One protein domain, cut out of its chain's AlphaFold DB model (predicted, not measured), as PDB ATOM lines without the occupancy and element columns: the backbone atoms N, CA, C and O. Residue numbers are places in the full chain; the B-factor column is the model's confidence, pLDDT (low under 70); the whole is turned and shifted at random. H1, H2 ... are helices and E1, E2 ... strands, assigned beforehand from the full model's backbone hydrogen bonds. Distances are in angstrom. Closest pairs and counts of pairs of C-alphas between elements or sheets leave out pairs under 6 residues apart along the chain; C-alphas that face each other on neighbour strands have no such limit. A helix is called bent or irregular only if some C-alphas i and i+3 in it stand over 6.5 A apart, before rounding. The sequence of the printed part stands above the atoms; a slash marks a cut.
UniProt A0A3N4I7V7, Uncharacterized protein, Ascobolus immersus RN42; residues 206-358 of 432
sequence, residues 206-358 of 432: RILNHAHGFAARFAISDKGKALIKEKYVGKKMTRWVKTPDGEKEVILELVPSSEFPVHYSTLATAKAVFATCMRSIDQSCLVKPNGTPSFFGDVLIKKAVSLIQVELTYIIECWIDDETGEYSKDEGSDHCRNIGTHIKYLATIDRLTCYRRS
ATOM      1  N   ARG A 206     148.849  63.531 144.113       96.94
ATOM      2  CA  ARG A 206     147.848  64.166 144.992       96.94
ATOM      3  C   ARG A 206     148.202  65.608 145.348       96.94
ATOM      4  O   ARG A 206     147.318  66.456 145.297       96.94
ATOM      5  N   ILE A 207     149.464  65.895 145.674       97.62
ATOM      6  CA  ILE A 207     149.928  67.266 145.956       97.62
ATOM      7  C   ILE A 207     149.689  68.163 144.737       97.62
ATOM      8  O   ILE A 207     149.095  69.233 144.861       97.62
ATOM      9  N   LEU A 208     150.095  67.701 143.550       97.06
ATOM     10  CA  LEU A 208     149.911  68.449 142.307       97.06
ATOM     11  C   LEU A 208     148.429  68.637 141.968       97.06
ATOM     12  O   LEU A 208     148.028  69.723 141.571       97.06
ATOM     13  N   ASN A 209     147.583  67.633 142.204       96.38
ATOM     14  CA  ASN A 209     146.139  67.755 142.003       96.38
ATOM     15  C   ASN A 209     145.483  68.736 142.989       96.38
ATOM     16  O   ASN A 209     144.545  69.442 142.620       96.38
ATOM     17  N   HIS A 210     145.977  68.836 144.226       98.00
ATOM     18  CA  HIS A 210     145.522  69.882 145.142       98.00
ATOM     19  C   HIS A 210     145.947  71.272 144.658       98.00
ATOM     20  O   HIS A 210     145.099  72.163 144.600       98.00
ATOM     21  N   ALA A 211     147.209  71.457 144.252       98.25
ATOM     22  CA  ALA A 211     147.688  72.713 143.663       98.25
ATOM     23  C   ALA A 211     146.879  73.102 142.413       98.25
ATOM     24  O   ALA A 211     146.442  74.246 142.276       98.25
ATOM     25  N   HIS A 212     146.576  72.123 141.566       97.38
ATOM     26  CA  HIS A 212     145.732  72.271 140.393       97.38
ATOM     27  C   HIS A 212     144.340  72.813 140.731       97.38
ATOM     28  O   HIS A 212     143.856  73.730 140.078       97.38
ATOM     29  N   GLY A 213     143.703  72.306 141.791       97.12
ATOM     30  CA  GLY A 213     142.403  72.812 142.235       97.12
ATOM     31  C   GLY A 213     142.425  74.289 142.657       97.12
ATOM     32  O   GLY A 213     141.413  74.979 142.545       97.12
ATOM     33  N   PHE A 214     143.557  74.811 143.139       98.44
ATOM     34  CA  PHE A 214     143.735  76.252 143.368       98.44
ATOM     35  C   PHE A 214     143.989  77.010 142.060       98.44
ATOM     36  O   PHE A 214     143.414  78.083 141.866       98.44
ATOM     37  N   ALA A 215     144.800  76.459 141.157       97.69
ATOM     38  CA  ALA A 215     145.085  77.061 139.858       97.69
ATOM     39  C   ALA A 215     143.822  77.189 138.985       97.69
ATOM     40  O   ALA A 215     143.533  78.273 138.487       97.69
ATOM     41  N   ALA A 216     143.011  76.132 138.886       96.69
ATOM     42  CA  ALA A 216     141.758  76.130 138.131       96.69
ATOM     43  C   ALA A 216     140.749  77.144 138.685       96.69
ATOM     44  O   ALA A 216     140.167  77.913 137.927       96.69
ATOM     45  N   ARG A 217     140.602  77.222 140.018       97.38
ATOM     46  CA  ARG A 217     139.757  78.244 140.664       97.38
ATOM     47  C   ARG A 217     140.213  79.669 140.355       97.38
ATOM     48  O   ARG A 217     139.370  80.543 140.187       97.38
ATOM     49  N   PHE A 218     141.524  79.900 140.266       97.75
ATOM     50  CA  PHE A 218     142.043  81.195 139.839       97.75
ATOM     51  C   PHE A 218     141.714  81.452 138.365       97.75
ATOM     52  O   PHE A 218     141.155  82.501 138.063       97.75
ATOM     53  N   ALA A 219     141.974  80.490 137.476       96.88
ATOM     54  CA  ALA A 219     141.735  80.619 136.037       96.88
ATOM     55  C   ALA A 219     140.275  80.964 135.689       96.88
ATOM     56  O   ALA A 219     140.040  81.764 134.791       96.88
ATOM     57  N   ILE A 220     139.297  80.424 136.428       96.69
ATOM     58  CA  ILE A 220     137.868  80.713 136.206       96.69
ATOM     59  C   ILE A 220     137.357  81.973 136.924       96.69
ATOM     60  O   ILE A 220     136.224  82.385 136.678       96.69
ATOM     61  N   SER A 221     138.149  82.571 137.817       97.06
ATOM     62  CA  SER A 221     137.781  83.814 138.507       97.06
ATOM     63  C   SER A 221     137.848  85.015 137.564       97.06
ATOM     64  O   SER A 221     138.642  85.009 136.627       97.06
ATOM     65  N   ASP A 222     137.096  86.084 137.841       97.19
ATOM     66  CA  ASP A 222     137.100  87.292 136.997       97.19
ATOM     67  C   ASP A 222     138.507  87.886 136.836       97.19
ATOM     68  O   ASP A 222     138.922  88.233 135.730       97.19
ATOM     69  N   LYS A 223     139.285  87.922 137.929       96.94
ATOM     70  CA  LYS A 223     140.678  88.394 137.910       96.94
ATOM     71  C   LYS A 223     141.566  87.500 137.042       96.94
ATOM     72  O   LYS A 223     142.349  88.012 136.246       96.94
ATOM     73  N   GLY A 224     141.465  86.181 137.207       96.81
ATOM     74  CA  GLY A 224     142.271  85.231 136.440       96.81
ATOM     75  C   GLY A 224     141.916  85.235 134.957       96.81
ATOM     76  O   GLY A 224     142.820  85.318 134.133       96.81
ATOM     77  N   LYS A 225     140.621  85.254 134.616       96.38
ATOM     78  CA  LYS A 225     140.134  85.385 133.235       96.38
ATOM     79  C   LYS A 225     140.667  86.648 132.566       96.38
ATOM     80  O   LYS A 225     141.206  86.564 131.467       96.38
ATOM     81  N   ALA A 226     140.561  87.800 133.235       96.69
ATOM     82  CA  ALA A 226     141.071  89.066 132.708       96.69
ATOM     83  C   ALA A 226     142.584  88.998 132.441       96.69
ATOM     84  O   ALA A 226     143.026  89.317 131.340       96.69
ATOM     85  N   LEU A 227     143.361  88.503 133.411       96.06
ATOM     86  CA  LEU A 227     144.812  88.358 133.290       96.06
ATOM     87  C   LEU A 227     145.218  87.410 132.154       96.06
ATOM     88  O   LEU A 227     146.109  87.732 131.369       96.06
ATOM     89  N   ILE A 228     144.593  86.230 132.086       96.31
ATOM     90  CA  ILE A 228     144.884  85.212 131.070       96.31
ATOM     91  C   ILE A 228     144.572  85.769 129.686       96.31
ATOM     92  O   ILE A 228     145.440  85.732 128.814       96.31
ATOM     93  N   LYS A 229     143.386  86.365 129.514       95.88
ATOM     94  CA  LYS A 229     142.956  86.965 128.250       95.88
ATOM     95  C   LYS A 229     143.882  88.081 127.778       95.88
ATOM     96  O   LYS A 229     144.223  88.134 126.604       95.88
ATOM     97  N   GLU A 230     144.300  88.955 128.687       96.38
ATOM     98  CA  GLU A 230     145.171  90.084 128.361       96.38
ATOM     99  C   GLU A 230     146.603  89.641 128.023       96.38
ATOM    100  O   GLU A 230     147.211  90.162 127.088       96.38
ATOM    101  N   LYS A 231     147.170  88.703 128.794       95.56
ATOM    102  CA  LYS A 231     148.618  88.454 128.777       95.56
ATOM    103  C   LYS A 231     149.043  87.112 128.205       95.56
ATOM    104  O   LYS A 231     150.205  87.027 127.812       95.56
ATOM    105  N   TYR A 232     148.192  86.091 128.179       94.62
ATOM    106  CA  TYR A 232     148.629  84.702 127.974       94.62
ATOM    107  C   TYR A 232     147.896  83.940 126.863       94.62
ATOM    108  O   TYR A 232     148.420  82.929 126.409       94.62
ATOM    109  N   VAL A 233     146.749  84.422 126.379       93.88
ATOM    110  CA  VAL A 233     146.037  83.806 125.243       93.88
ATOM    111  C   VAL A 233     146.934  83.715 124.003       93.88
ATOM    112  O   VAL A 233     147.611  84.684 123.643       93.88
ATOM    113  N   GLY A 234     146.982  82.526 123.389       89.19
ATOM    114  CA  GLY A 234     147.815  82.219 122.224       89.19
ATOM    115  C   GLY A 234     149.324  82.180 122.497       89.19
ATOM    116  O   GLY A 234     150.122  82.061 121.559       89.19
ATOM    117  N   LYS A 235     149.764  82.305 123.759       90.38
ATOM    118  CA  LYS A 235     151.184  82.239 124.121       90.38
ATOM    119  C   LYS A 235     151.575  80.844 124.576       90.38
ATOM    120  O   LYS A 235     150.926  80.220 125.405       90.38
ATOM    121  N   LYS A 236     152.739  80.397 124.108       90.81
ATOM    122  CA  LYS A 236     153.398  79.215 124.667       90.81
ATOM    123  C   LYS A 236     153.997  79.566 126.021       90.81
ATOM    124  O   LYS A 236     154.768  80.516 126.115       90.81
ATOM    125  N   MET A 237     153.716  78.752 127.033       91.25
ATOM    126  CA  MET A 237     154.264  78.940 128.380       91.25
ATOM    127  C   MET A 237     155.613  78.237 128.566       91.25
ATOM    128  O   MET A 237     156.136  78.130 129.674       91.25
ATOM    129  N   THR A 238     156.206  77.768 127.473       89.88
ATOM    130  CA  THR A 238     157.533  77.171 127.419       89.88
ATOM    131  C   THR A 238     158.435  78.013 126.531       89.88
ATOM    132  O   THR A 238     158.084  78.362 125.403       89.88
ATOM    133  N   ARG A 239     159.642  78.314 127.020       87.56
ATOM    134  CA  ARG A 239     160.656  79.042 126.248       87.56
ATOM    135  C   ARG A 239     162.015  78.369 126.333       87.56
ATOM    136  O   ARG A 239     162.400  77.842 127.372       87.56
ATOM    137  N   TRP A 240     162.762  78.432 125.238       87.81
ATOM    138  CA  TRP A 240     164.141  77.960 125.192       87.81
ATOM    139  C   TRP A 240     165.082  79.037 125.720       87.81
ATOM    140  O   TRP A 240     165.080  80.166 125.230       87.81
ATOM    141  N   VAL A 241     165.909  78.682 126.696       84.31
ATOM    142  CA  VAL A 241     166.949  79.543 127.260       84.31
ATOM    143  C   VAL A 241     168.292  78.846 127.103       84.31
ATOM    144  O   VAL A 241     168.382  77.626 127.213       84.31
ATOM    145  N   LYS A 242     169.337  79.615 126.797       87.50
ATOM    146  CA  LYS A 242     170.706  79.097 126.815       87.50
ATOM    147  C   LYS A 242     171.205  79.053 128.257       87.50
ATOM    148  O   LYS A 242     171.158  80.074 128.943       87.50
ATOM    149  N   THR A 243     171.662  77.891 128.703       83.06
ATOM    150  CA  THR A 243     172.342  77.717 129.988       83.06
ATOM    151  C   THR A 243     173.739  78.358 129.931       83.06
ATOM    152  O   THR A 243     174.226  78.664 128.836       83.06
ATOM    153  N   PRO A 244     174.410  78.577 131.080       82.50
ATOM    154  CA  PRO A 244     175.792  79.068 131.109       82.50
ATOM    155  C   PRO A 244     176.761  78.211 130.281       82.50
ATOM    156  O   PRO A 244     177.699  78.745 129.697       82.50
ATOM    157  N   ASP A 245     176.477  76.913 130.164       88.06
ATOM    158  CA  ASP A 245     177.274  75.945 129.403       88.06
ATOM    159  C   ASP A 245     176.976  75.975 127.887       88.06
ATOM    160  O   ASP A 245     177.543  75.212 127.110       88.06
ATOM    161  N   GLY A 246     176.075  76.858 127.442       88.38
ATOM    162  CA  GLY A 246     175.685  77.015 126.039       88.38
ATOM    163  C   GLY A 246     174.626  76.022 125.551       88.38
ATOM    164  O   GLY A 246     174.144  76.156 124.421       88.38
ATOM    165  N   GLU A 247     174.217  75.068 126.389       88.38
ATOM    166  CA  GLU A 247     173.122  74.145 126.091       88.38
ATOM    167  C   GLU A 247     171.771  74.870 126.084       88.38
ATOM    168  O   GLU A 247     171.575  75.890 126.744       88.38
ATOM    169  N   LYS A 248     170.811  74.362 125.308       86.94
ATOM    170  CA  LYS A 248     169.446  74.900 125.299       86.94
ATOM    171  C   LYS A 248     168.586  74.119 126.286       86.94
ATOM    172  O   LYS A 248     168.405  72.917 126.122       86.94
ATOM    173  N   GLU A 249     167.992  74.815 127.243       84.56
ATOM    174  CA  GLU A 249     167.032  74.262 128.195       84.56
ATOM    175  C   GLU A 249     165.647  74.883 127.971       84.56
ATOM    176  O   GLU A 249     165.523  76.076 127.692       84.56
ATOM    177  N   VAL A 250     164.592  74.072 128.077       84.56
ATOM    178  CA  VAL A 250     163.211  74.568 128.086       84.56
ATOM    179  C   VAL A 250     162.859  74.965 129.510       84.56
ATOM    180  O   VAL A 250     162.877  74.121 130.404       84.56
ATOM    181  N   ILE A 251     162.484  76.224 129.714       85.12
ATOM    182  CA  ILE A 251     161.960  76.696 130.992       85.12
ATOM    183  C   ILE A 251     160.477  77.029 130.877       85.12
ATOM    184  O   ILE A 251     159.999  77.418 129.809       85.12
ATOM    185  N   LEU A 252     159.771  76.895 131.998       87.69
ATOM    186  CA  LEU A 252     158.397  77.356 132.129       87.69
ATOM    187  C   LEU A 252     158.364  78.862 132.372       87.69
ATOM    188  O   LEU A 252     159.071  79.383 133.240       87.69
ATOM    189  N   GLU A 253     157.506  79.544 131.631       88.25
ATOM    190  CA  GLU A 253     157.043  80.879 131.958       88.25
ATOM    191  C   GLU A 253     155.933  80.748 133.003       88.25
ATOM    192  O   GLU A 253     154.916  80.088 132.788       88.25
ATOM    193  N   LEU A 254     156.168  81.319 134.182       91.56
ATOM    194  CA  LEU A 254     155.218  81.276 135.285       91.56
ATOM    195  C   LEU A 254     154.456  82.591 135.379       91.56
ATOM    196  O   LEU A 254     155.040  83.669 135.256       91.56
ATOM    197  N   VAL A 255     153.169  82.499 135.707       91.38
ATOM    198  CA  VAL A 255     152.383  83.665 136.125       91.38
ATOM    199  C   VAL A 255     152.974  84.220 137.429       91.38
ATOM    200  O   VAL A 255     153.153  83.441 138.371       91.38
ATOM    201  N   PRO A 256     153.293  85.526 137.534       92.88
ATOM    202  CA  PRO A 256     153.881  86.098 138.743       92.88
ATOM    203  C   PRO A 256     153.019  85.855 139.987       92.88
ATOM    204  O   PRO A 256     151.798  85.991 139.949       92.88
ATOM    205  N   SER A 257     153.650  85.534 141.121       93.56
ATOM    206  CA  SER A 257     152.930  85.240 142.370       93.56
ATOM    207  C   SER A 257     152.114  86.435 142.886       93.56
ATOM    208  O   SER A 257     151.101  86.243 143.553       93.56
ATOM    209  N   SER A 258     152.511  87.661 142.531       94.25
ATOM    210  CA  SER A 258     151.801  88.908 142.839       94.25
ATOM    211  C   SER A 258     150.431  89.030 142.164       94.25
ATOM    212  O   SER A 258     149.602  89.828 142.597       94.25
ATOM    213  N   GLU A 259     150.177  88.256 141.107       95.56
ATOM    214  CA  GLU A 259     148.885  88.256 140.416       95.56
ATOM    215  C   GLU A 259     147.826  87.442 141.177       95.56
ATOM    216  O   GLU A 259     146.621  87.676 141.031       95.56
ATOM    217  N   PHE A 260     148.244  86.528 142.055       95.12
ATOM    218  CA  PHE A 260     147.322  85.714 142.840       95.12
ATOM    219  C   PHE A 260     146.722  86.511 144.008       95.12
ATOM    220  O   PHE A 260     147.348  87.431 144.541       95.12
ATOM    221  N   PRO A 261     145.495  86.181 144.449       97.56
ATOM    222  CA  PRO A 261     144.938  86.734 145.677       97.56
ATOM    223  C   PRO A 261     145.813  86.414 146.896       97.56
ATOM    224  O   PRO A 261     146.351  85.315 147.004       97.56
ATOM    225  N   VAL A 262     145.867  87.325 147.874       97.25
ATOM    226  CA  VAL A 262     146.714  87.193 149.081       97.25
ATOM    227  C   VAL A 262     146.511  85.860 149.813       97.25
ATOM    228  O   VAL A 262     147.468  85.283 150.323       97.25
ATOM    229  N   HIS A 263     145.289  85.313 149.817       97.81
ATOM    230  CA  HIS A 263     144.993  84.052 150.501       97.81
ATOM    231  C   HIS A 263     145.711  82.824 149.903       97.81
ATOM    232  O   HIS A 263     145.830  81.803 150.584       97.81
ATOM    233  N   TYR A 264     146.235  82.906 148.673       98.00
ATOM    234  CA  TYR A 264     147.062  81.848 148.076       98.00
ATOM    235  C   TYR A 264     148.424  81.732 148.774       98.00
ATOM    236  O   TYR A 264     148.959  80.634 148.900       98.00
ATOM    237  N   SER A 265     148.936  82.842 149.309       97.50
ATOM    238  CA  SER A 265     150.215  82.932 150.022       97.50
ATOM    239  C   SER A 265     150.046  82.768 151.537       97.50
ATOM    240  O   SER A 265     150.702  83.446 152.322       97.50
ATOM    241  N   THR A 266     149.142  81.882 151.966       98.38
ATOM    242  CA  THR A 266     148.876  81.615 153.388       98.38
ATOM    243  C   THR A 266     149.254  80.193 153.768       98.38
ATOM    244  O   THR A 266     149.192  79.268 152.953       98.38
ATOM    245  N   LEU A 267     149.577  79.990 155.049       97.88
ATOM    246  CA  LEU A 267     149.869  78.658 155.575       97.88
ATOM    247  C   LEU A 267     148.673  77.705 155.424       97.88
ATOM    248  O   LEU A 267     148.867  76.514 155.202       97.88
ATOM    249  N   ALA A 268     147.440  78.215 155.491       98.25
ATOM    250  CA  ALA A 268     146.234  77.414 155.281       98.25
ATOM    251  C   ALA A 268     146.185  76.816 153.864       98.25
ATOM    252  O   ALA A 268     145.978  75.612 153.709       98.25
ATOM    253  N   THR A 269     146.456  77.630 152.838       98.56
ATOM    254  CA  THR A 269     146.565  77.155 151.450       98.56
ATOM    255  C   THR A 269     147.712  76.162 151.295       98.56
ATOM    256  O   THR A 269     147.533  75.106 150.688       98.56
ATOM    257  N   ALA A 270     148.864  76.435 151.910       98.12
ATOM    258  CA  ALA A 270     150.007  75.531 151.866       98.12
ATOM    259  C   ALA A 270     149.692  74.153 152.476       98.12
ATOM    260  O   ALA A 270     149.954  73.120 151.856       98.12
ATOM    261  N   LYS A 271     149.041  74.124 153.646       97.88
ATOM    262  CA  LYS A 271     148.566  72.889 154.290       97.88
ATOM    263  C   LYS A 271     147.547  72.144 153.429       97.88
ATOM    264  O   LYS A 271     147.567  70.917 153.413       97.88
ATOM    265  N   ALA A 272     146.685  72.856 152.701       98.38
ATOM    266  CA  ALA A 272     145.724  72.243 151.783       98.38
ATOM    267  C   ALA A 272     146.410  71.604 150.564       98.38
ATOM    268  O   ALA A 272     146.082  70.476 150.205       98.38
ATOM    269  N   VAL A 273     147.400  72.277 149.964       98.44
ATOM    270  CA  VAL A 273     148.197  71.725 148.852       98.44
ATOM    271  C   VAL A 273     148.965  70.478 149.294       98.44
ATOM    272  O   VAL A 273     148.934  69.447 148.623       98.44
ATOM    273  N   PHE A 274     149.599  70.532 150.466       97.69
ATOM    274  CA  PHE A 274     150.391  69.427 151.005       97.69
ATOM    275  C   PHE A 274     149.610  68.493 151.942       97.69
ATOM    276  O   PHE A 274     150.226  67.735 152.694       97.69
ATOM    277  N   ALA A 275     148.274  68.481 151.893       96.94
ATOM    278  CA  ALA A 275     147.427  67.759 152.850       96.94
ATOM    279  C   ALA A 275     147.832  66.284 153.044       96.94
ATOM    280  O   ALA A 275     147.816  65.769 154.163       96.94
ATOM    281  N   THR A 276     148.279  65.612 151.975       95.69
ATOM    282  CA  THR A 276     148.719  64.205 152.023       95.69
ATOM    283  C   THR A 276     149.988  63.967 152.862       95.69
ATOM    284  O   THR A 276     150.208  62.837 153.306       95.69
ATOM    285  N   CYS A 277     150.808  65.003 153.081       94.44
ATOM    286  CA  CYS A 277     152.052  64.961 153.857       94.44
ATOM    287  C   CYS A 277     151.910  65.548 155.267       94.44
ATOM    288  O   CYS A 277     152.758  65.280 156.111       94.44
ATOM    289  N   MET A 278     150.844  66.306 155.560       93.31
ATOM    290  CA  MET A 278     150.696  67.047 156.827       93.31
ATOM    291  C   MET A 278     150.660  66.180 158.089       93.31
ATOM    292  O   MET A 278     150.893  66.683 159.182       93.31
ATOM    293  N   ARG A 279     150.375  64.881 157.959       88.19
ATOM    294  CA  ARG A 279     150.433  63.923 159.078       88.19
ATOM    295  C   ARG A 279     151.848  63.420 159.385       88.19
ATOM    296  O   ARG A 279     152.036  62.725 160.371       88.19
ATOM    297  N   SER A 280     152.809  63.719 158.520       89.94
ATOM    298  CA  SER A 280     154.197  63.254 158.608       89.94
ATOM    299  C   SER A 280     155.177  64.408 158.826       89.94
ATOM    300  O   SER A 280     156.370  64.256 158.606       89.94
ATOM    301  N   ILE A 281     154.677  65.577 159.220       89.56
ATOM    302  CA  ILE A 281     155.490  66.716 159.641       89.56
ATOM    303  C   ILE A 281     154.902  67.273 160.930       89.56
ATOM    304  O   ILE A 281     153.678  67.273 161.095       89.56
ATOM    305  N   ASP A 282     155.755  67.747 161.827       88.75
ATOM    306  CA  ASP A 282     155.326  68.483 162.999       88.75
ATOM    307  C   ASP A 282     154.771  69.835 162.550       88.75
ATOM    308  O   ASP A 282     155.487  70.733 162.103       88.75
ATOM    309  N   GLN A 283     153.449  69.964 162.621       91.44
ATOM    310  CA  GLN A 283     152.779  71.189 162.215       91.44
ATOM    311  C   GLN A 283     152.978  72.330 163.211       91.44
ATOM    312  O   GLN A 283     152.743  73.477 162.824       91.44
ATOM    313  N   SER A 284     153.384  72.041 164.454       91.56
ATOM    314  CA  SER A 284     153.714  73.075 165.436       91.56
ATOM    315  C   SER A 284     154.943  73.866 164.982       91.56
ATOM    316  O   SER A 284     154.933  75.092 165.027       91.56
ATOM    317  N   CYS A 285     155.917  73.198 164.355       90.62
ATOM    318  CA  CYS A 285     157.111  73.823 163.792       90.62
ATOM    319  C   CYS A 285     156.835  74.737 162.590       90.62
ATOM    320  O   CYS A 285     157.763  75.378 162.099       90.62
ATOM    321  N   LEU A 286     155.600  74.806 162.076       94.31
ATOM    322  CA  LEU A 286     155.221  75.691 160.966       94.31
ATOM    323  C   LEU A 286     154.791  77.089 161.431       94.31
ATOM    324  O   LEU A 286     154.612  77.973 160.592       94.31
ATOM    325  N   VAL A 287     154.582  77.287 162.733       96.12
ATOM    326  CA  VAL A 287     154.014  78.514 163.302       96.12
ATOM    327  C   VAL A 287     154.859  78.949 164.497       96.12
ATOM    328  O   VAL A 287     155.242  78.133 165.326       96.12
ATOM    329  N   LYS A 288     155.171  80.239 164.582       95.19
ATOM    330  CA  LYS A 288     155.832  80.848 165.743       95.19
ATOM    331  C   LYS A 288     154.824  81.037 166.892       95.19
ATOM    332  O   LYS A 288     153.619  81.061 166.640       95.19
ATOM    333  N   PRO A 289     155.266  81.274 168.142       95.00
ATOM    334  CA  PRO A 289     154.353  81.506 169.271       95.00
ATOM    335  C   PRO A 289     153.350  82.655 169.064       95.00
ATOM    336  O   PRO A 289     152.247  82.622 169.599       95.00
ATOM    337  N   ASN A 290     153.699  83.655 168.248       94.62
ATOM    338  CA  ASN A 290     152.835  84.792 167.906       94.62
ATOM    339  C   ASN A 290     151.812  84.499 166.783       94.62
ATOM    340  O   ASN A 290     151.128  85.413 166.327       94.62
ATOM    341  N   GLY A 291     151.729  83.257 166.296       94.75
ATOM    342  CA  GLY A 291     150.796  82.844 165.248       94.75
ATOM    343  C   GLY A 291     151.254  83.123 163.811       94.75
ATOM    344  O   GLY A 291     150.553  82.732 162.876       94.75
ATOM    345  N   THR A 292     152.411  83.761 163.595       96.69
ATOM    346  CA  THR A 292     152.948  83.962 162.241       96.69
ATOM    347  C   THR A 292     153.697  82.721 161.745       96.69
ATOM    348  O   THR A 292     154.124  81.893 162.554       96.69
ATOM    349  N   PRO A 293     153.854  82.535 160.422       96.56
ATOM    350  CA  PRO A 293     154.629  81.418 159.898       96.56
ATOM    351  C   PRO A 293     156.065  81.405 160.443       96.56
ATOM    352  O   PRO A 293     156.735  82.437 160.544       96.56
ATOM    353  N   SER A 294     156.544  80.216 160.799       95.50
ATOM    354  CA  SER A 294     157.970  79.986 161.033       95.50
ATOM    355  C   SER A 294     158.732  79.985 159.705       95.50
ATOM    356  O   SER A 294     158.132  80.033 158.631       95.50
ATOM    357  N   PHE A 295     160.055  79.836 159.757       91.38
ATOM    358  CA  PHE A 295     160.856  79.627 158.552       91.38
ATOM    359  C   PHE A 295     160.367  78.415 157.726       91.38
ATOM    360  O   PHE A 295     160.165  78.519 156.516       91.38
ATOM    361  N   PHE A 296     160.088  77.281 158.379       91.81
ATOM    362  CA  PHE A 296     159.504  76.105 157.727       91.81
ATOM    363  C   PHE A 296     158.099  76.388 157.174       91.81
ATOM    364  O   PHE A 296     157.770  75.951 156.067       91.81
ATOM    365  N   GLY A 297     157.283  77.154 157.906       95.12
ATOM    366  CA  GLY A 297     155.985  77.631 157.428       95.12
ATOM    367  C   GLY A 297     156.107  78.444 156.136       95.12
ATOM    368  O   GLY A 297     155.428  78.140 155.155       95.12
ATOM    369  N   ASP A 298     157.020  79.413 156.100       95.25
ATOM    370  CA  ASP A 298     157.294  80.255 154.930       95.25
ATOM    371  C   ASP A 298     157.815  79.455 153.736       95.25
ATOM    372  O   ASP A 298     157.396  79.690 152.597       95.25
ATOM    373  N   VAL A 299     158.702  78.486 153.973       93.88
ATOM    374  CA  VAL A 299     159.170  77.552 152.941       93.88
ATOM    375  C   VAL A 299     157.992  76.793 152.331       93.88
ATOM    376  O   VAL A 299     157.869  76.738 151.105       93.88
ATOM    377  N   LEU A 300     157.096  76.252 153.163       95.62
ATOM    378  CA  LEU A 300     155.930  75.500 152.699       95.62
ATOM    379  C   LEU A 300     154.959  76.388 151.902       95.62
ATOM    380  O   LEU A 300     154.444  75.949 150.873       95.62
ATOM    381  N   ILE A 301     154.751  77.640 152.333       96.81
ATOM    382  CA  ILE A 301     153.939  78.641 151.619       96.81
ATOM    383  C   ILE A 301     154.525  78.930 150.239       96.81
ATOM    384  O   ILE A 301     153.832  78.763 149.234       96.81
ATOM    385  N   LYS A 302     155.805  79.317 150.173       96.00
ATOM    386  CA  LYS A 302     156.489  79.628 148.907       96.00
ATOM    387  C   LYS A 302     156.425  78.441 147.954       96.00
ATOM    388  O   LYS A 302     156.097  78.606 146.782       96.00
ATOM    389  N   LYS A 303     156.654  77.234 148.476       96.25
ATOM    390  CA  LYS A 303     156.583  76.002 147.695       96.25
ATOM    391  C   LYS A 303     155.182  75.739 147.148       96.25
ATOM    392  O   LYS A 303     155.046  75.450 145.963       96.25
ATOM    393  N   ALA A 304     154.147  75.868 147.976       97.88
ATOM    394  CA  ALA A 304     152.764  75.686 147.547       97.88
ATOM    395  C   ALA A 304     152.371  76.684 146.449       97.88
ATOM    396  O   ALA A 304     151.801  76.275 145.440       97.88
ATOM    397  N   VAL A 305     152.737  77.962 146.600       97.56
ATOM    398  CA  VAL A 305     152.502  78.990 145.573       97.56
ATOM    399  C   VAL A 305     153.209  78.628 144.267       97.56
ATOM    400  O   VAL A 305     152.575  78.664 143.215       97.56
ATOM    401  N   SER A 306     154.472  78.193 144.311       97.12
ATOM    402  CA  SER A 306     155.191  77.763 143.105       97.12
ATOM    403  C   SER A 306     154.550  76.563 142.407       97.12
ATOM    404  O   SER A 306     154.513  76.522 141.181       97.12
ATOM    405  N   LEU A 307     153.999  75.604 143.157       97.25
ATOM    406  CA  LEU A 307     153.254  74.490 142.565       97.25
ATOM    407  C   LEU A 307     151.958  74.967 141.903       97.25
ATOM    408  O   LEU A 307     151.637  74.522 140.807       97.25
ATOM    409  N   ILE A 308     151.240  75.902 142.529       98.19
ATOM    410  CA  ILE A 308     150.036  76.505 141.941       98.19
ATOM    411  C   ILE A 308     150.386  77.258 140.649       98.19
ATOM    412  O   ILE A 308     149.654  77.142 139.671       98.19
ATOM    413  N   GLN A 309     151.510  77.981 140.612       96.69
ATOM    414  CA  GLN A 309     151.996  78.651 139.401       96.69
ATOM    415  C   GLN A 309     152.266  77.651 138.271       96.69
ATOM    416  O   GLN A 309     151.812  77.871 137.154       96.69
ATOM    417  N   VAL A 310     152.954  76.540 138.561       95.50
ATOM    418  CA  VAL A 310     153.218  75.479 137.569       95.50
ATOM    419  C   VAL A 310     151.921  74.859 137.055       95.50
ATOM    420  O   VAL A 310     151.777  74.655 135.853       95.50
ATOM    421  N   GLU A 311     150.962  74.575 137.936       96.88
ATOM    422  CA  GLU A 311     149.674  74.013 137.520       96.88
ATOM    423  C   GLU A 311     148.817  75.020 136.744       96.88
ATOM    424  O   GLU A 311     148.062  74.618 135.863       96.88
ATOM    425  N   LEU A 312     148.937  76.324 137.019       96.19
ATOM    426  CA  LEU A 312     148.279  77.355 136.216       96.19
ATOM    427  C   LEU A 312     148.897  77.445 134.821       96.19
ATOM    428  O   LEU A 312     148.166  77.516 133.842       96.19
ATOM    429  N   THR A 313     150.226  77.384 134.725       94.00
ATOM    430  CA  THR A 313     150.933  77.285 133.444       94.00
ATOM    431  C   THR A 313     150.460  76.065 132.647       94.00
ATOM    432  O   THR A 313     150.127  76.206 131.475       94.00
ATOM    433  N   TYR A 314     150.332  74.902 133.293       94.69
ATOM    434  CA  TYR A 314     149.770  73.697 132.674       94.69
ATOM    435  C   TYR A 314     148.342  73.913 132.153       94.69
ATOM    436  O   TYR A 314     148.026  73.523 131.032       94.69
ATOM    437  N   ILE A 315     147.481  74.555 132.951       95.38
ATOM    438  CA  ILE A 315     146.109  74.885 132.542       95.38
ATOM    439  C   ILE A 315     146.110  75.795 131.314       95.38
ATOM    440  O   ILE A 315     145.351  75.529 130.389       95.38
ATOM    441  N   ILE A 316     146.955  76.828 131.290       94.75
ATOM    442  CA  ILE A 316     147.055  77.749 130.152       94.75
ATOM    443  C   ILE A 316     147.471  77.007 128.881       94.75
ATOM    444  O   ILE A 316     146.861  77.214 127.844       94.75
ATOM    445  N   GLU A 317     148.459  76.112 128.956       92.06
ATOM    446  CA  GLU A 317     148.933  75.388 127.768       92.06
ATOM    447  C   GLU A 317     147.954  74.334 127.244       92.06
ATOM    448  O   GLU A 317     148.019  73.984 126.069       92.06
ATOM    449  N   CYS A 318     147.128  73.747 128.110       91.81
ATOM    450  CA  CYS A 318     146.325  72.579 127.743       91.81
ATOM    451  C   CYS A 318     144.831  72.868 127.621       91.81
ATOM    452  O   CYS A 318     144.169  72.194 126.838       91.81
ATOM    453  N   TRP A 319     144.292  73.786 128.424       94.00
ATOM    454  CA  TRP A 319     142.849  73.901 128.677       94.00
ATOM    455  C   TRP A 319     142.321  75.333 128.607       94.00
ATOM    456  O   TRP A 319     141.165  75.572 128.951       94.00
ATOM    457  N   ILE A 320     143.154  76.296 128.219       94.12
ATOM    458  CA  ILE A 320     142.682  77.620 127.826       94.12
ATOM    459  C   ILE A 320     142.565  77.623 126.309       94.12
ATOM    460  O   ILE A 320     143.510  77.271 125.611       94.12
ATOM    461  N   ASP A 321     141.397  78.009 125.817       92.62
ATOM    462  CA  ASP A 321     141.165  78.176 124.392       92.62
ATOM    463  C   ASP A 321     141.946  79.389 123.853       92.62
ATOM    464  O   ASP A 321     141.882  80.493 124.409       92.62
ATOM    465  N   ASP A 322     142.694  79.174 122.770       90.88
ATOM    466  CA  ASP A 322     143.621  80.156 122.196       90.88
ATOM    467  C   ASP A 322     142.920  81.371 121.559       90.88
ATOM    468  O   ASP A 322     143.576  82.379 121.293       90.88
ATOM    469  N   GLU A 323     141.607  81.311 121.313       88.69
ATOM    470  CA  GLU A 323     140.849  82.408 120.699       88.69
ATOM    471  C   GLU A 323     140.050  83.201 121.739       88.69
ATOM    472  O   GLU A 323     140.050  84.435 121.763       88.69
ATOM    473  N   THR A 324     139.360  82.487 122.620       89.25
ATOM    474  CA  THR A 324     138.411  83.053 123.584       89.25
ATOM    475  C   THR A 324     139.064  83.366 124.930       89.25
ATOM    476  O   THR A 324     138.606  84.270 125.642       89.25
ATOM    477  N   GLY A 325     140.146  82.659 125.273       88.81
ATOM    478  CA  GLY A 325     140.757  82.676 126.601       88.81
ATOM    479  C   GLY A 325     139.907  82.000 127.673       88.81
ATOM    480  O   GLY A 325     140.149  82.204 128.867       88.81
ATOM    481  N   GLU A 326     138.891  81.238 127.272       90.44
ATOM    482  CA  GLU A 326     138.028  80.519 128.194       90.44
ATOM    483  C   GLU A 326     138.655  79.193 128.619       90.44
ATOM    484  O   GLU A 326     139.312  78.498 127.848       90.44
ATOM    485  N   TYR A 327     138.449  78.852 129.889       92.00
ATOM    486  CA  TYR A 327     138.838  77.560 130.432       92.00
ATOM    487  C   TYR A 327     137.847  76.490 129.983       92.00
ATOM    488  O   TYR A 327     136.673  76.551 130.354       92.00
ATOM    489  N   SER A 328     138.337  75.485 129.263       89.12
ATOM    490  CA  SER A 328     137.581  74.297 128.888       89.12
ATOM    491  C   SER A 328     138.415  73.047 129.139       89.12
ATOM    492  O   SER A 328     139.518  72.893 128.617       89.12
ATOM    493  N   LYS A 329     137.877  72.134 129.949       88.62
ATOM    494  CA  LYS A 329     138.441  70.800 130.136       88.62
ATOM    495  C   LYS A 329     137.419  69.775 129.665       88.62
ATOM    496  O   LYS A 329     136.388  69.615 130.316       88.62
ATOM    497  N   ASP A 330     137.744  69.051 128.600       84.81
ATOM    498  CA  ASP A 330     136.868  67.999 128.087       84.81
ATOM    499  C   ASP A 330     136.649  66.895 129.129       84.81
ATOM    500  O   ASP A 330     137.579  66.462 129.829       84.81
ATOM    501  N   GLU A 331     135.411  66.405 129.212       81.25
ATOM    502  CA  GLU A 331     135.078  65.233 130.016       81.25
ATOM    503  C   GLU A 331     135.906  64.030 129.536       81.25
ATOM    504  O   GLU A 331     135.848  63.631 128.376       81.25
ATOM    505  N   GLY A 332     136.713  63.456 130.432       80.12
ATOM    506  CA  GLY A 332     137.609  62.336 130.118       80.12
ATOM    507  C   GLY A 332     139.050  62.726 129.780       80.12
ATOM    508  O   GLY A 332     139.889  61.839 129.651       80.12
ATOM    509  N   SER A 333     139.380  64.020 129.706       83.31
ATOM    510  CA  SER A 333     140.777  64.444 129.579       83.31
ATOM    511  C   SER A 333     141.557  64.189 130.872       83.31
ATOM    512  O   SER A 333     141.315  64.811 131.917       83.31
ATOM    513  N   ASP A 334     142.531  63.288 130.794       83.38
ATOM    514  CA  ASP A 334     143.456  63.008 131.886       83.38
ATOM    515  C   ASP A 334     144.479  64.138 132.071       83.38
ATOM    516  O   ASP A 334     144.871  64.845 131.139       83.38
ATOM    517  N   HIS A 335     144.938  64.313 133.312       82.81
ATOM    518  CA  HIS A 335     146.009  65.253 133.645       82.81
ATOM    519  C   HIS A 335     147.365  64.738 133.130       82.81
ATOM    520  O   HIS A 335     148.144  64.135 133.872       82.81
ATOM    521  N   CYS A 336     147.674  65.008 131.865       83.69
ATOM    522  CA  CYS A 336     148.923  64.606 131.211       83.69
ATOM    523  C   CYS A 336     150.028  65.664 131.366       83.69
ATOM    524  O   CYS A 336     150.400  66.349 130.413       83.69
ATOM    525  N   ARG A 337     150.576  65.807 132.580       87.50
ATOM    526  CA  ARG A 337     151.708  66.718 132.837       87.50
ATOM    527  C   ARG A 337     152.926  66.302 132.016       87.50
ATOM    528  O   ARG A 337     153.380  65.161 132.099       87.50
ATOM    529  N   ASN A 338     153.509  67.240 131.276       86.12
ATOM    530  CA  ASN A 338     154.705  66.953 130.490       86.12
ATOM    531  C   ASN A 338     155.908  66.675 131.414       86.12
ATOM    532  O   ASN A 338     156.358  67.551 132.159       86.12
ATOM    533  N   ILE A 339     156.447  65.453 131.342       85.38
ATOM    534  CA  ILE A 339     157.594  65.003 132.146       85.38
ATOM    535  C   ILE A 339     158.832  65.869 131.881       85.38
ATOM    536  O   ILE A 339     159.589  66.176 132.799       85.38
ATOM    537  N   GLY A 340     159.032  66.283 130.629       83.56
ATOM    538  CA  GLY A 340     160.186  67.052 130.180       83.56
ATOM    539  C   GLY A 340     160.205  68.509 130.636       83.56
ATOM    540  O   GLY A 340     161.285  69.091 130.643       83.56
ATOM    541  N   THR A 341     159.062  69.081 131.033       85.62
ATOM    542  CA  THR A 341     158.946  70.496 131.429       85.62
ATOM    543  C   THR A 341     158.357  70.650 132.831       85.62
ATOM    544  O   THR A 341     159.083  70.999 133.761       85.62
ATOM    545  N   HIS A 342     157.080  70.316 133.018       87.75
ATOM    546  CA  HIS A 342     156.347  70.481 134.277       87.75
ATOM    547  C   HIS A 342     156.982  69.708 135.433       87.75
ATOM    548  O   HIS A 342     157.261  70.277 136.487       87.75
ATOM    549  N   ILE A 343     157.277  68.422 135.224       87.31
ATOM    550  CA  ILE A 343     157.867  67.585 136.279       87.31
ATOM    551  C   ILE A 343     159.322  67.976 136.553       87.31
ATOM    552  O   ILE A 343     159.733  68.005 137.713       87.31
ATOM    553  N   LYS A 344     160.099  68.341 135.524       87.12
ATOM    554  CA  LYS A 344     161.466  68.855 135.725       87.12
ATOM    555  C   LYS A 344     161.484  70.156 136.520       87.12
ATOM    556  O   LYS A 344     162.382  70.345 137.338       87.12
ATOM    557  N   TYR A 345     160.481  71.019 136.354       90.31
ATOM    558  CA  TYR A 345     160.404  72.277 137.096       90.31
ATOM    559  C   TYR A 345     160.260  72.070 138.613       90.31
ATOM    560  O   TYR A 345     160.693  72.919 139.394       90.31
ATOM    561  N   LEU A 346     159.759  70.912 139.062       92.31
ATOM    562  CA  LEU A 346     159.754  70.555 140.486       92.31
ATOM    563  C   LEU A 346     161.167  70.567 141.088       92.31
ATOM    564  O   LEU A 346     161.326  70.966 142.238       92.31
ATOM    565  N   ALA A 347     162.201  70.218 140.313       89.81
ATOM    566  CA  ALA A 347     163.592  70.304 140.761       89.81
ATOM    567  C   ALA A 347     164.022  71.758 141.020       89.81
ATOM    568  O   ALA A 347     164.761  72.031 141.968       89.81
ATOM    569  N   THR A 348     163.536  72.701 140.208       89.06
ATOM    570  CA  THR A 348     163.769  74.139 140.399       89.06
ATOM    571  C   THR A 348     163.069  74.639 141.653       89.06
ATOM    572  O   THR A 348     163.700  75.323 142.457       89.06
ATOM    573  N   ILE A 349     161.805  74.254 141.857       92.31
ATOM    574  CA  ILE A 349     161.055  74.585 143.076       92.31
ATOM    575  C   ILE A 349     161.790  74.051 144.303       92.31
ATOM    576  O   ILE A 349     162.051  74.803 145.241       92.31
ATOM    577  N   ASP A 350     162.180  72.777 144.284       91.25
ATOM    578  CA  ASP A 350     162.951  72.169 145.363       91.25
ATOM    579  C   ASP A 350     164.255  72.924 145.595       91.25
ATOM    580  O   ASP A 350     164.590  73.215 146.732       91.25
ATOM    581  N   ARG A 351     164.981  73.313 144.543       87.06
ATOM    582  CA  ARG A 351     166.233  74.061 144.689       87.06
ATOM    583  C   ARG A 351     166.055  75.406 145.392       87.06
ATOM    584  O   ARG A 351     166.940  75.789 146.149       87.06
ATOM    585  N   LEU A 352     164.950  76.097 145.123       87.56
ATOM    586  CA  LEU A 352     164.658  77.428 145.660       87.56
ATOM    587  C   LEU A 352     164.020  77.397 147.055       87.56
ATOM    588  O   LEU A 352     164.105  78.381 147.783       87.56
ATOM    589  N   THR A 353     163.363  76.294 147.416       90.06
ATOM    590  CA  THR A 353     162.600  76.175 148.672       90.06
ATOM    591  C   THR A 353     163.240  75.225 149.685       90.06
ATOM    592  O   THR A 353     162.911  75.265 150.863       90.06
ATOM    593  N   CYS A 354     164.199  74.403 149.265       86.56
ATOM    594  CA  CYS A 354     165.013  73.574 150.145       86.56
ATOM    595  C   CYS A 354     165.925  74.451 151.012       86.56
ATOM    596  O   CYS A 354     166.852  75.083 150.505       86.56
ATOM    597  N   TYR A 355     165.700  74.441 152.325       85.19
ATOM    598  CA  TYR A 355     166.615  75.040 153.291       85.19
ATOM    599  C   TYR A 355     167.931  74.275 153.363       85.19
ATOM    600  O   TYR A 355     167.961  73.087 153.692       85.19
ATOM    601  N   ARG A 356     169.022  74.953 153.025       86.19
ATOM    602  CA  ARG A 356     170.336  74.337 152.879       86.19
ATOM    603  C   ARG A 356     171.293  74.875 153.917       86.19
ATOM    604  O   ARG A 356     171.389  76.084 154.088       86.19
ATOM    605  N   ARG A 357     172.062  73.972 154.513       86.50
ATOM    606  CA  ARG A 357     173.185  74.293 155.387       86.50
ATOM    607  C   ARG A 357     174.465  73.762 154.758       86.50
ATOM    608  O   ARG A 357     174.466  72.673 154.182       86.50
ATOM    609  N   SER A 358     175.535  74.544 154.827       87.81
ATOM    610  CA  SER A 358     176.875  74.067 154.492       87.81
ATOM    611  C   SER A 358     177.530  73.573 155.773       87.81
ATOM    612  O   SER A 358     177.555  74.308 156.759       87.81
TER     613      SER A 358
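This is residues 206 to 358 of the 432 residues of an uncharacterized protein of Ascobolus immersus RN42 (UniProt A0A3N4I7V7). One long helix, H5, runs through the middle, with H1, H3 and H4 packed on one side of it and H6 folding back along the other. H2 makes a corner with H1, while the strand hairpin E1 and E2 reaches out past H6, and the last strand, E3, sticks out alone. The 153 printed residues include six named helices and three named strands, in the order H1 H2 E1 E2 H3 H4 H5 H6 E3; E1 and E2 form an antiparallel sheet, and the class is mostly helix. The whole is compact, with a radius of gyration of the C-alphas of 16.5 A and spans of 50 by 42 by 29 A.

Find C-alpha 206 at (147.848, 64.166, 144.992); from there H1 runs 19.7 A to residue 219. H2 follows at residues 222 to 231, over 14.2 A. Next come E1, residues 238 to 242, 13.3 A, and E2, residues 248 to 252, 13.2 A. H3 is residues 262 to 265 and H4 is residues 267 to 273. Look for C-alpha 295 at (160.856, 79.627, 158.552), where H5 begins its 35.3 A run to residue 319. H6, residues 339 to 353, covers 20.6 A, and E3, residues 356 to 358, ends at C-alpha 358, (176.875, 74.067, 154.492).

Begin at the hub, H5, which touches four helices. With its residues 304 to 315 it touches H1 at a steep tilt of 65 degrees, closest at the C-alphas of Ala 211 and Ile 308, 4.8 A. With residues 297 to 305 it touches H4, closest at Ala 270 and Ile 301, whose C-alphas are 5.0 A apart; with residues 301 to 305 it touches H3, closest at the C-alphas of Ser 265 and Ile 301, 5.9 A. H5 and H6 form a helical hairpin at a shallow tilt of 21 degrees, opposite ways, closest at the C-alphas of Val 299 and Thr 353, 5.6 A. H6 is only just irregular, C-alphas 340 and 343 being 6.55 A apart. H1 and H2 only just touch, only at the corner, with 3 pairs of C-alphas within 8 A; the closest are Phe 218 and Gly 224, 5.3 A. In the hairpin E1 and E2, see N 241 and O 249 within hydrogen-bond range at 2.8 A. The closest C-alphas of E2 and H6 are those of Val 250 and Thr 341, 6.8 A. E3 pairs with no named strand and is apart from H5 and H6. Every O i to N i+4 pair is within hydrogen-bond range in H1, H2, H4 and H5, against 6 of 11 in H6; H3 is too short for such a pair.

The C-alphas farthest apart are those of Pro 289 and Glu 323, 50.4 A. Two links are long, residues 274 to 294 and residues 320 to 338. The printed part has no cut, its mean pLDDT is 92.5, and no printed residue is under 70.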